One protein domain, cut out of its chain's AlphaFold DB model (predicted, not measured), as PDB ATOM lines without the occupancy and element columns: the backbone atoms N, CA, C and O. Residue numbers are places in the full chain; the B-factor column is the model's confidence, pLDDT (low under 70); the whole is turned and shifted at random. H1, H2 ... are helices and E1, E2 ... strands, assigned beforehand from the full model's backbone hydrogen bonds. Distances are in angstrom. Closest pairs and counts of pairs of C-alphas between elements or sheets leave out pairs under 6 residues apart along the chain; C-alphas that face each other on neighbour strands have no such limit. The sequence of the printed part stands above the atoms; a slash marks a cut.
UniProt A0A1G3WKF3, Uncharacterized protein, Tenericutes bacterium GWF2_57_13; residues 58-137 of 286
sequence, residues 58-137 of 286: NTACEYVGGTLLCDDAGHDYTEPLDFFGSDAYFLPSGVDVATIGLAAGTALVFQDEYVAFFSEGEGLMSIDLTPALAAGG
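What this domain is: This is residues 58 to 137 of the 286 residues of an uncharacterized protein of Tenericutes bacterium GWF2_57_13 (UniProt A0A1G3WKF3). The main body is one strongly twisted sheet of five strands, E3 to E7, and a small separate hairpin, E1 and E2, sits near the end of the sheet where E4 and E5 finish. The short helix H1 lies in the crossover between E4 and E5, and the short helix H2 follows E7 beyond the sheet. The printed part has 80 residues, with the elements E1 E2 E3 E4 H1 E5 E6 E7 H2 along the chain; the class is mostly strand. The large sheet is mixed, in the order E3, E4, E5, E6, E7, with E4 and E5 parallel. The whole is compact and rounded, with a radius of gyration of the C-alphas of 12.3 A and spans of 35 by 29 by 25 A.

Where its parts are: Find C-alpha 61 at (142.035, 150.658, 154.708), where E1 begins and runs to residue 64; E2 follows at residues 67 to 70. E3 is residues 81 to 83, and E4, residues 86 to 91, is 15.9 A long. H1 is residues 97 to 100. E5 starts at C-alpha 106, (144.190, 147.761, 133.461), and runs 16.1 A to residue 111. E6, residues 114 to 119, measures 16.3 A, and E7, residues 122 to 128, measures 17.9 A. H2, residues 130 to 134, ends at C-alpha 134, (132.121, 136.094, 156.431).

How they stand to each other: Look first at E1 and E2, an antiparallel hairpin with N 62 and O 69 2.9 A apart. The closest C-alphas of E2 and E5 are those of Leu 68 and Gln 111, 6.4 A apart. In the large sheet, E3 and E4 are a hairpin, with N 83 and O 86 at 2.8 A. E4, H1 and E5 form a strand-helix-strand unit, two parallel neighbour strands with a helix between, and its crossover is right-handed; N 89 and O 108 are 2.8 A apart. H1 only grazes the sheet, with residues 97 to 100. E5, E6 and E7 form a meander, each strand the antiparallel neighbour of the one before; look for N 109 and O 116 at 2.8 A, and N 117 and O 125 at 2.8 A. E3 and E7 are the edge strands. H2 is not on the sheet, and its O i to N i+4 pair is within hydrogen-bond range; H1 is too short for such a pair. E1 and H2 are apart, but only just, at 8.0 A.

The domain as a whole: The C-alphas of Ala 103 and Ala 135, 35.8 A apart, are the two farthest from each other. The printed part has no cut and no long link; E2 to E3 is short, with 10 residues, and the others are tight. Mean pLDDT of the printed part is 85.9, and residues 72 to 74 and 103 are under 70.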
ATOM      1  N   ASN A  58     149.818 150.523 155.075       76.19
ATOM      2  CA  ASN A  58     150.205 151.353 153.932       76.19
ATOM      3  C   ASN A  58     148.983 151.896 153.177       76.19
ATOM      4  O   ASN A  58     149.040 153.010 152.671       76.19
ATOM      5  N   THR A  59     147.874 151.151 153.141       79.00
ATOM      6  CA  THR A  59     146.621 151.603 152.512       79.00
ATOM      7  C   THR A  59     145.736 152.414 153.453       79.00
ATOM      8  O   THR A  59     144.849 153.123 152.993       79.00
ATOM      9  N   ALA A  60     145.938 152.283 154.771       85.62
ATOM     10  CA  ALA A  60     145.041 152.795 155.809       85.62
ATOM     11  C   ALA A  60     143.572 152.361 155.625       85.62
ATOM     12  O   ALA A  60     142.661 153.036 156.104       85.62
ATOM     13  N   CYS A  61     143.351 151.229 154.948       85.69
ATOM     14  CA  CYS A  61     142.035 150.658 154.708       85.69
ATOM     15  C   CYS A  61     141.812 149.385 155.533       85.69
ATOM     16  O   CYS A  61     142.701 148.538 155.653       85.69
ATOM     17  N   GLU A  62     140.599 149.218 156.050       88.38
ATOM     18  CA  GLU A  62     140.153 148.030 156.779       88.38
ATOM     19  C   GLU A  62     138.693 147.705 156.432       88.38
ATOM     20  O   GLU A  62     137.886 148.591 156.148       88.38
ATOM     21  N   TYR A  63     138.340 146.419 156.462       85.69
ATOM     22  CA  TYR A  63     136.953 145.988 156.338       85.69
ATOM     23  C   TYR A  63     136.257 146.018 157.696       85.69
ATOM     24  O   TYR A  63     136.530 145.190 158.561       85.69
ATOM     25  N   VAL A  64     135.298 146.927 157.865       85.69
ATOM     26  CA  VAL A  64     134.488 147.025 159.086       85.69
ATOM     27  C   VAL A  64     133.027 146.819 158.717       85.69
ATOM     28  O   VAL A  64     132.424 147.641 158.033       85.69
ATOM     29  N   GLY A  65     132.441 145.707 159.167       82.31
ATOM     30  CA  GLY A  65     131.027 145.404 158.916       82.31
ATOM     31  C   GLY A  65     130.675 145.204 157.437       82.31
ATOM     32  O   GLY A  65     129.582 145.583 157.033       82.31
ATOM     33  N   GLY A  66     131.595 144.644 156.643       78.81
ATOM     34  CA  GLY A  66     131.417 144.404 155.203       78.81
ATOM     35  C   GLY A  66     131.835 145.581 154.320       78.81
ATOM     36  O   GLY A  66     132.170 145.401 153.160       78.81
ATOM     37  N   THR A  67     131.930 146.792 154.861       84.50
ATOM     38  CA  THR A  67     132.360 147.962 154.085       84.50
ATOM     39  C   THR A  67     133.860 148.192 154.194       84.50
ATOM     40  O   THR A  67     134.420 148.113 155.291       84.50
ATOM     41  N   LEU A  68     134.495 148.518 153.068       86.31
ATOM     42  CA  LEU A  68     135.867 149.012 153.033       86.31
ATOM     43  C   LEU A  68     135.885 150.453 153.560       86.31
ATOM     44  O   LEU A  68     135.298 151.352 152.954       86.31
ATOM     45  N   LEU A  69     136.541 150.671 154.696       87.31
ATOM     46  CA  LEU A  69     136.759 151.993 155.274       87.31
ATOM     47  C   LEU A  69     138.237 152.338 155.150       87.31
ATOM     48  O   LEU A  69     139.074 151.617 155.684       87.31
ATOM     49  N   CYS A  70     138.542 153.438 154.469       85.88
ATOM     50  CA  CYS A  70     139.890 153.987 154.365       85.88
ATOM     51  C   CYS A  70     139.970 155.283 155.177       85.88
ATOM     52  O   CYS A  70     139.051 156.100 155.116       85.88
ATOM     53  N   ASP A  71     141.031 155.454 155.965       81.44
ATOM     54  CA  ASP A  71     141.290 156.701 156.689       81.44
ATOM     55  C   ASP A  71     141.882 157.745 155.727       81.44
ATOM     56  O   ASP A  71     142.955 157.535 155.153       81.44
ATOM     57  N   ASP A  72     141.202 158.888 155.583       67.75
ATOM     58  CA  ASP A  72     141.593 160.010 154.713       67.75
ATOM     59  C   ASP A  72     143.003 160.557 155.028       67.75
ATOM     60  O   ASP A  72     143.591 161.290 154.233       67.75
ATOM     61  N   ALA A  73     143.555 160.240 156.205       66.75
ATOM     62  CA  ALA A  73     144.890 160.668 156.617       66.75
ATOM     63  C   ALA A  73     146.040 159.801 156.063       66.75
ATOM     64  O   ALA A  73     147.199 160.214 156.177       66.75
ATOM     65  N   GLY A  74     145.755 158.609 155.521       64.75
ATOM     66  CA  GLY A  74     146.776 157.594 155.235       64.75
ATOM     67  C   GLY A  74     147.117 157.364 153.761       64.75
ATOM     68  O   GLY A  74     148.281 157.094 153.466       64.75
ATOM     69  N   HIS A  75     146.154 157.485 152.843       74.06
ATOM     70  CA  HIS A  75     146.357 157.216 151.413       74.06
ATOM     71  C   HIS A  75     145.347 157.989 150.550       74.06
ATOM     72  O   HIS A  75     144.161 158.048 150.873       74.06
ATOM     73  N   ASP A  76     145.817 158.586 149.452       84.38
ATOM     74  CA  ASP A  76     144.952 159.219 148.457       84.38
ATOM     75  C   ASP A  76     144.365 158.130 147.547       84.38
ATOM     76  O   ASP A  76     145.094 157.474 146.811       84.38
ATOM     77  N   TYR A  77     143.041 157.950 147.573       85.12
ATOM     78  CA  TYR A  77     142.337 156.948 146.761       85.12
ATOM     79  C   TYR A  77     142.457 157.183 145.242       85.12
ATOM     80  O   TYR A  77     142.015 156.342 144.456       85.12
ATOM     81  N   THR A  78     143.010 158.324 144.814       87.12
ATOM     82  CA  THR A  78     143.330 158.618 143.410       87.12
ATOM     83  C   THR A  78     144.740 158.196 143.001       87.12
ATOM     84  O   THR A  78     145.026 158.150 141.803       87.12
ATOM     85  N   GLU A  79     145.614 157.855 143.953       86.88
ATOM     86  CA  GLU A  79     146.954 157.352 143.664       86.88
ATOM     87  C   GLU A  79     146.935 155.818 143.533       86.88
ATOM     88  O   GLU A  79     146.516 155.126 144.461       86.88
ATOM     89  N   PRO A  80     147.388 155.250 142.399       87.56
ATOM     90  CA  PRO A  80     147.442 153.806 142.238       87.56
ATOM     91  C   PRO A  80     148.553 153.178 143.076       87.56
ATOM     92  O   PRO A  80     149.665 153.702 143.177       87.56
ATOM     93  N   LEU A  81     148.277 151.983 143.585       86.56
ATOM     94  CA  LEU A  81     149.271 151.074 144.140       86.56
ATOM     95  C   LEU A  81     149.633 150.021 143.090       86.56
ATOM     96  O   LEU A  81     148.752 149.455 142.449       86.56
ATOM     97  N   ASP A  82     150.920 149.733 142.910       81.75
ATOM     98  CA  ASP A  82     151.365 148.752 141.913       81.75
ATOM     99  C   ASP A  82     151.096 147.318 142.397       81.75
ATOM    100  O   ASP A  82     151.782 146.799 143.278       81.75
ATOM    101  N   PHE A  83     150.097 146.660 141.811       80.38
ATOM    102  CA  PHE A  83     149.770 145.258 142.038       80.38
ATOM    103  C   PHE A  83     150.207 144.405 140.844       80.38
ATOM    104  O   PHE A  83     149.460 144.214 139.882       80.38
ATOM    105  N   PHE A  84     151.413 143.835 140.920       75.94
ATOM    106  CA  PHE A  84     151.963 142.959 139.874       75.94
ATOM    107  C   PHE A  84     151.989 143.599 138.471       75.94
ATOM    108  O   PHE A  84     151.726 142.924 137.470       75.94
ATOM    109  N   GLY A  85     152.313 144.891 138.385       75.88
ATOM    110  CA  GLY A  85     152.328 145.647 137.133       75.88
ATOM    111  C   GLY A  85     150.944 146.105 136.666       75.88
ATOM    112  O   GLY A  85     150.799 146.479 135.503       75.88
ATOM    113  N   SER A  86     149.926 146.027 137.530       83.56
ATOM    114  CA  SER A  86     148.593 146.607 137.324       83.56
ATOM    115  C   SER A  86     148.300 147.625 138.417       83.56
ATOM    116  O   SER A  86     148.646 147.401 139.572       83.56
ATOM    117  N   ASP A  87     147.606 148.704 138.076       90.06
ATOM    118  CA  ASP A  87     147.234 149.721 139.055       90.06
ATOM    119  C   ASP A  87     146.111 149.202 139.958       90.06
ATOM    120  O   ASP A  87     145.101 148.685 139.478       90.06
ATOM    121  N   ALA A  88     146.256 149.341 141.267       89.94
ATOM    122  CA  ALA A  88     145.235 148.979 142.234       89.94
ATOM    123  C   ALA A  88     144.785 150.203 143.034       89.94
ATOM    124  O   ALA A  88     145.609 150.952 143.550       89.94
ATOM    125  N   TYR A  89     143.472 150.376 143.155       91.56
ATOM    126  CA  TYR A  89     142.840 151.508 143.827       91.56
ATOM    127  C   TYR A  89     141.916 151.016 144.938       91.56
ATOM    128  O   TYR A  89     141.181 150.041 144.758       91.56
ATOM    129  N   PHE A  90     141.914 151.722 146.066       90.69
ATOM    130  CA  PHE A  90     141.028 151.466 147.200       90.69
ATOM    131  C   PHE A  90     140.016 152.604 147.310       90.69
ATOM    132  O   PHE A  90     140.335 153.683 147.801       90.69
ATOM    133  N   LEU A  91     138.802 152.377 146.808       90.88
ATOM    134  CA  LEU A  91     137.758 153.394 146.755       90.88
ATOM    135  C   LEU A  91     136.830 153.283 147.971       90.88
ATOM    136  O   LEU A  91     136.259 152.215 148.215       90.88
ATOM    137  N   PRO A  92     136.599 154.392 148.696       88.12
ATOM    138  CA  PRO A  92     135.566 154.450 149.717       88.12
ATOM    139  C   PRO A  92     134.167 154.192 149.142       88.12
ATOM    140  O   PRO A  92     133.886 154.408 147.954       88.12
ATOM    141  N   SER A  93     133.251 153.792 150.021       86.69
ATOM    142  CA  SER A  93     131.845 153.612 149.660       86.69
ATOM    143  C   SER A  93     131.241 154.907 149.096       86.69
ATOM    144  O   SER A  93     131.365 155.980 149.689       86.69
ATOM    145  N   GLY A  94     130.579 154.814 147.940       86.75
ATOM    146  CA  GLY A  94     129.903 155.943 147.287       86.75
ATOM    147  C   GLY A  94     130.780 156.835 146.396       86.75
ATOM    148  O   GLY A  94     130.246 157.758 145.777       86.75
ATOM    149  N   VAL A  95     132.085 156.568 146.290       89.38
ATOM    150  CA  VAL A  95     132.968 157.228 145.311       89.38
ATOM    151  C   VAL A  95     132.837 156.531 143.955       89.38
ATOM    152  O   VAL A  95     132.975 155.319 143.858       89.38
ATOM    153  N   ASP A  96     132.556 157.284 142.893       89.69
ATOM    154  CA  ASP A  96     132.438 156.716 141.546       89.69
ATOM    155  C   ASP A  96     133.824 156.377 140.976       89.69
ATOM    156  O   ASP A  96     134.761 157.169 141.082       89.69
ATOM    157  N   VAL A  97     133.944 155.234 140.303       89.38
ATOM    158  CA  VAL A  97     135.154 154.799 139.589       89.38
ATOM    159  C   VAL A  97     135.571 155.813 138.514       89.38
ATOM    160  O   VAL A  97     136.751 155.953 138.204       89.38
ATOM    161  N   ALA A  98     134.635 156.606 137.988       88.81
ATOM    162  CA  ALA A  98     134.965 157.703 137.076       88.81
ATOM    163  C   ALA A  98     135.910 158.760 137.697       88.81
ATOM    164  O   ALA A  98     136.596 159.473 136.962       88.81
ATOM    165  N   THR A  99     135.966 158.868 139.031       87.44
ATOM    166  CA  THR A  99     136.776 159.881 139.735       87.44
ATOM    167  C   THR A  99     138.278 159.608 139.700       87.44
ATOM    168  O   THR A  99     139.049 160.563 139.716       87.44
ATOM    169  N   ILE A 100     138.694 158.343 139.577       88.12
ATOM    170  CA  ILE A 100     140.113 157.961 139.485       88.12
ATOM    171  C   ILE A 100     140.690 158.106 138.068       88.12
ATOM    172  O   ILE A 100     141.884 157.932 137.864       88.12
ATOM    173  N   GLY A 101     139.871 158.468 137.071       86.44
ATOM    174  CA  GLY A 101     140.369 158.855 135.750       86.44
ATOM    175  C   GLY A 101     141.066 157.732 134.971       86.44
ATOM    176  O   GLY A 101     142.089 157.984 134.336       86.44
ATOM    177  N   LEU A 102     140.498 156.519 134.979       82.94
ATOM    178  CA  LEU A 102     140.961 155.334 134.235       82.94
ATOM    179  C   LEU A 102     140.904 155.536 132.707       82.94
ATOM    180  O   LEU A 102     140.053 154.978 132.020       82.94
ATOM    181  N   ALA A 103     141.780 156.373 132.154       69.19
ATOM    182  CA  ALA A 103     141.760 156.724 130.734       69.19
ATOM    183  C   ALA A 103     142.533 155.727 129.851       69.19
ATOM    184  O   ALA A 103     142.237 155.609 128.664       69.19
ATOM    185  N   ALA A 104     143.524 155.020 130.403       74.81
ATOM    186  CA  ALA A 104     144.301 154.013 129.683       74.81
ATOM    187  C   ALA A 104     144.945 153.031 130.668       74.81
ATOM    188  O   ALA A 104     145.665 153.457 131.565       74.81
ATOM    189  N   GLY A 105     144.710 151.729 130.484       81.88
ATOM    190  CA  GLY A 105     145.338 150.674 131.284       81.88
ATOM    191  C   GLY A 105     144.355 149.693 131.913       81.88
ATOM    192  O   GLY A 105     143.141 149.770 131.703       81.88
ATOM    193  N   THR A 106     144.917 148.749 132.663       88.75
ATOM    194  CA  THR A 106     144.190 147.761 133.461       88.75
ATOM    195  C   THR A 106     144.306 148.112 134.932       88.75
ATOM    196  O   THR A 106     145.419 148.343 135.406       88.75
ATOM    197  N   ALA A 107     143.185 148.106 135.648       91.88
ATOM    198  CA  ALA A 107     143.164 148.427 137.064       91.88
ATOM    199  C   ALA A 107     142.301 147.471 137.885       91.88
ATOM    200  O   ALA A 107     141.278 146.966 137.420       91.88
ATOM    201  N   LEU A 108     142.707 147.259 139.130       91.62
ATOM    202  CA  LEU A 108     141.955 146.558 140.161       91.62
ATOM    203  C   LEU A 108     141.372 147.592 141.119       91.62
ATOM    204  O   LEU A 108     142.103 148.344 141.749       91.62
ATOM    205  N   VAL A 109     140.054 147.636 141.238       93.19
ATOM    206  CA  VAL A 109     139.357 148.570 142.121       93.19
ATOM    207  C   VAL A 109     138.719 147.789 143.259       93.19
ATOM    208  O   VAL A 109     137.851 146.946 143.026       93.19
ATOM    209  N   PHE A 110     139.156 148.070 144.480       91.75
ATOM    210  CA  PHE A 110     138.562 147.572 145.715       91.75
ATOM    211  C   PHE A 110     137.522 148.584 146.185       91.75
ATOM    212  O   PHE A 110     137.871 149.730 146.463       91.75
ATOM    213  N   GLN A 111     136.259 148.177 146.250       91.81
ATOM    214  CA  GLN A 111     135.168 149.034 146.700       91.81
ATOM    215  C   GLN A 111     134.077 148.197 147.358       91.81
ATOM    216  O   GLN A 111     133.587 147.234 146.766       91.81
ATOM    217  N   ASP A 112     133.658 148.604 148.559       90.25
ATOM    218  CA  ASP A 112     132.684 147.857 149.362       90.25
ATOM    219  C   ASP A 112     133.076 146.365 149.432       90.25
ATOM    220  O   ASP A 112     134.247 146.048 149.593       90.25
ATOM    221  N   GLU A 113     132.137 145.438 149.262       90.56
ATOM    222  CA  GLU A 113     132.390 143.989 149.275       90.56
ATOM    223  C   GLU A 113     132.892 143.451 147.924       90.56
ATOM    224  O   GLU A 113     132.835 142.245 147.686       90.56
ATOM    225  N   TYR A 114     133.371 144.303 147.015       91.56
ATOM    226  CA  TYR A 114     133.722 143.902 145.655       91.56
ATOM    227  C   TYR A 114     135.146 144.285 145.256       91.56
ATOM    228  O   TYR A 114     135.657 145.360 145.567       91.56
ATOM    229  N   VAL A 115     135.763 143.402 144.471       91.81
ATOM    230  CA  VAL A 115     136.961 143.719 143.681       91.81
ATOM    231  C   VAL A 115     136.580 143.684 142.216       91.81
ATOM    232  O   VAL A 115     136.217 142.626 141.697       91.81
ATOM    233  N   ALA A 116     136.651 144.826 141.547       93.50
ATOM    234  CA  ALA A 116     136.329 144.960 140.136       93.50
ATOM    235  C   ALA A 116     137.597 145.160 139.303       93.50
ATOM    236  O   ALA A 116     138.474 145.947 139.646       93.50
ATOM    237  N   PHE A 117     137.692 144.435 138.194       92.56
ATOM    238  CA  PHE A 117     138.752 144.589 137.209       92.56
ATOM    239  C   PHE A 117     138.261 145.485 136.075       92.56
ATOM    240  O   PHE A 117     137.251 145.180 135.431       92.56
ATOM    241  N   PHE A 118     138.993 146.562 135.821       93.25
ATOM    242  CA  PHE A 118     138.729 147.522 134.761       93.25
ATOM    243  C   PHE A 118     139.804 147.434 133.680       93.25
ATOM    244  O   PHE A 118     140.983 147.247 133.974       93.25
ATOM    245  N   SER A 119     139.398 147.607 132.427       91.44
ATOM    246  CA  SER A 119     140.297 147.794 131.289       91.44
ATOM    247  C   SER A 119     139.773 148.948 130.456       91.44
ATOM    248  O   SER A 119     138.617 148.923 130.048       91.44
ATOM    249  N   GLU A 120     140.610 149.955 130.209       88.94
ATOM    250  CA  GLU A 120     140.229 151.138 129.416       88.94
ATOM    251  C   GLU A 120     138.964 151.844 129.958       88.94
ATOM    252  O   GLU A 120     138.145 152.364 129.206       88.94
ATOM    253  N   GLY A 121     138.790 151.830 131.285       87.00
ATOM    254  CA  GLY A 121     137.634 152.420 131.968       87.00
ATOM    255  C   GLY A 121     136.362 151.563 131.948       87.00
ATOM    256  O   GLY A 121     135.385 151.918 132.605       87.00
ATOM    257  N   GLU A 122     136.361 150.416 131.263       90.44
ATOM    258  CA  GLU A 122     135.238 149.477 131.262       90.44
ATOM    259  C   GLU A 122     135.436 148.373 132.306       90.44
ATOM    260  O   GLU A 122     136.485 147.726 132.370       90.44
ATOM    261  N   GLY A 123     134.415 148.141 133.136       91.50
ATOM    262  CA  GLY A 123     134.405 147.051 134.110       91.50
ATOM    263  C   GLY A 123     134.218 145.706 133.412       91.50
ATOM    264  O   GLY A 123     133.167 145.446 132.828       91.50
ATOM    265  N   LEU A 124     135.230 144.844 133.475       92.69
ATOM    266  CA  LEU A 124     135.222 143.535 132.816       92.69
ATOM    267  C   LEU A 124     134.633 142.446 133.710       92.69
ATOM    268  O   LEU A 124     133.853 141.610 133.254       92.69
ATOM    269  N   MET A 125     135.034 142.428 134.983       93.19
ATOM    270  CA  MET A 125     134.585 141.432 135.953       93.19
ATOM    271  C   MET A 125     134.624 141.985 137.374       93.19
ATOM    272  O   MET A 125     135.485 142.794 137.697       93.19
ATOM    273  N   SER A 126     133.725 141.503 138.230       92.75
ATOM    274  CA  SER A 126     133.711 141.798 139.662       92.75
ATOM    275  C   SER A 126     133.684 140.508 140.472       92.75
ATOM    276  O   SER A 126     133.004 139.546 140.104       92.75
ATOM    277  N   ILE A 127     134.408 140.493 141.582       91.25
ATOM    278  CA  ILE A 127     134.477 139.378 142.522       91.25
ATOM    279  C   ILE A 127     133.846 139.839 143.830       91.25
ATOM    280  O   ILE A 127     134.238 140.870 144.367       91.25
ATOM    281  N   ASP A 128     132.881 139.067 144.319       91.62
ATOM    282  CA  ASP A 128     132.240 139.271 145.617       91.62
ATOM    283  C   ASP A 128     133.127 138.711 146.743       91.62
ATOM    284  O   ASP A 128     133.451 137.517 146.761       91.62
ATOM    285  N   LEU A 129     133.533 139.582 147.665       88.69
ATOM    286  CA  LEU A 129     134.356 139.276 148.832       88.69
ATOM    287  C   LEU A 129     133.535 138.869 150.059       88.69
ATOM    288  O   LEU A 129     134.124 138.370 151.021       88.69
ATOM    289  N   THR A 130     132.206 139.000 150.037       89.44
ATOM    290  CA  THR A 130     131.322 138.633 151.158       89.44
ATOM    291  C   THR A 130     131.625 137.242 151.731       89.44
ATOM    292  O   THR A 130     131.707 137.110 152.954       89.44
ATOM    293  N   PRO A 131     131.865 136.184 150.921       87.38
ATOM    294  CA  PRO A 131     132.186 134.860 151.458       87.38
ATOM    295  C   PRO A 131     133.521 134.811 152.213       87.38
ATOM    296  O   PRO A 131     133.647 134.061 153.181       87.38
ATOM    297  N   ALA A 132     134.512 135.591 151.775       85.25
ATOM    298  CA  ALA A 132     135.823 135.665 152.415       85.25
ATOM    299  C   ALA A 132     135.757 136.477 153.718       85.25
ATOM    300  O   ALA A 132     136.290 136.046 154.740       85.25
ATOM    301  N   LEU A 133     135.020 137.590 153.705       85.69
ATOM    302  CA  LEU A 133     134.769 138.428 154.881       85.69
ATOM    303  C   LEU A 133     133.946 137.684 155.944       85.69
ATOM    304  O   LEU A 133     134.262 137.731 157.132       85.69
ATOM    305  N   ALA A 134     132.937 136.911 155.531       85.56
ATOM    306  CA  ALA A 134     132.121 136.094 156.431       85.56
ATOM    307  C   ALA A 134     132.913 134.970 157.124       85.56
ATOM    308  O   ALA A 134     132.516 134.508 158.196       85.56
ATOM    309  N   ALA A 135     134.036 134.536 156.541       84.56
ATOM    310  CA  ALA A 135     134.951 133.581 157.164       84.56
ATOM    311  C   ALA A 135     135.843 134.216 158.250       84.56
ATOM    312  O   ALA A 135     136.628 133.502 158.875       84.56
ATOM    313  N   GLY A 136     135.704 135.526 158.499       77.75
ATOM    314  CA  GLY A 136     136.493 136.276 159.474       77.75
ATOM    315  C   GLY A 136     137.889 136.646 158.978       77.75
ATOM    316  O   GLY A 136     138.776 136.820 159.805       77.75
ATOM    317  N   GLY A 137     138.098 136.696 157.659       79.62
ATOM    318  CA  GLY A 137     139.366 137.138 157.084       79.62
ATOM    319  C   GLY A 137     139.489 138.657 157.118       79.62
ATOM    320  O   GLY A 137     138.601 139.357 156.624       79.62
TER     321      GLY A 137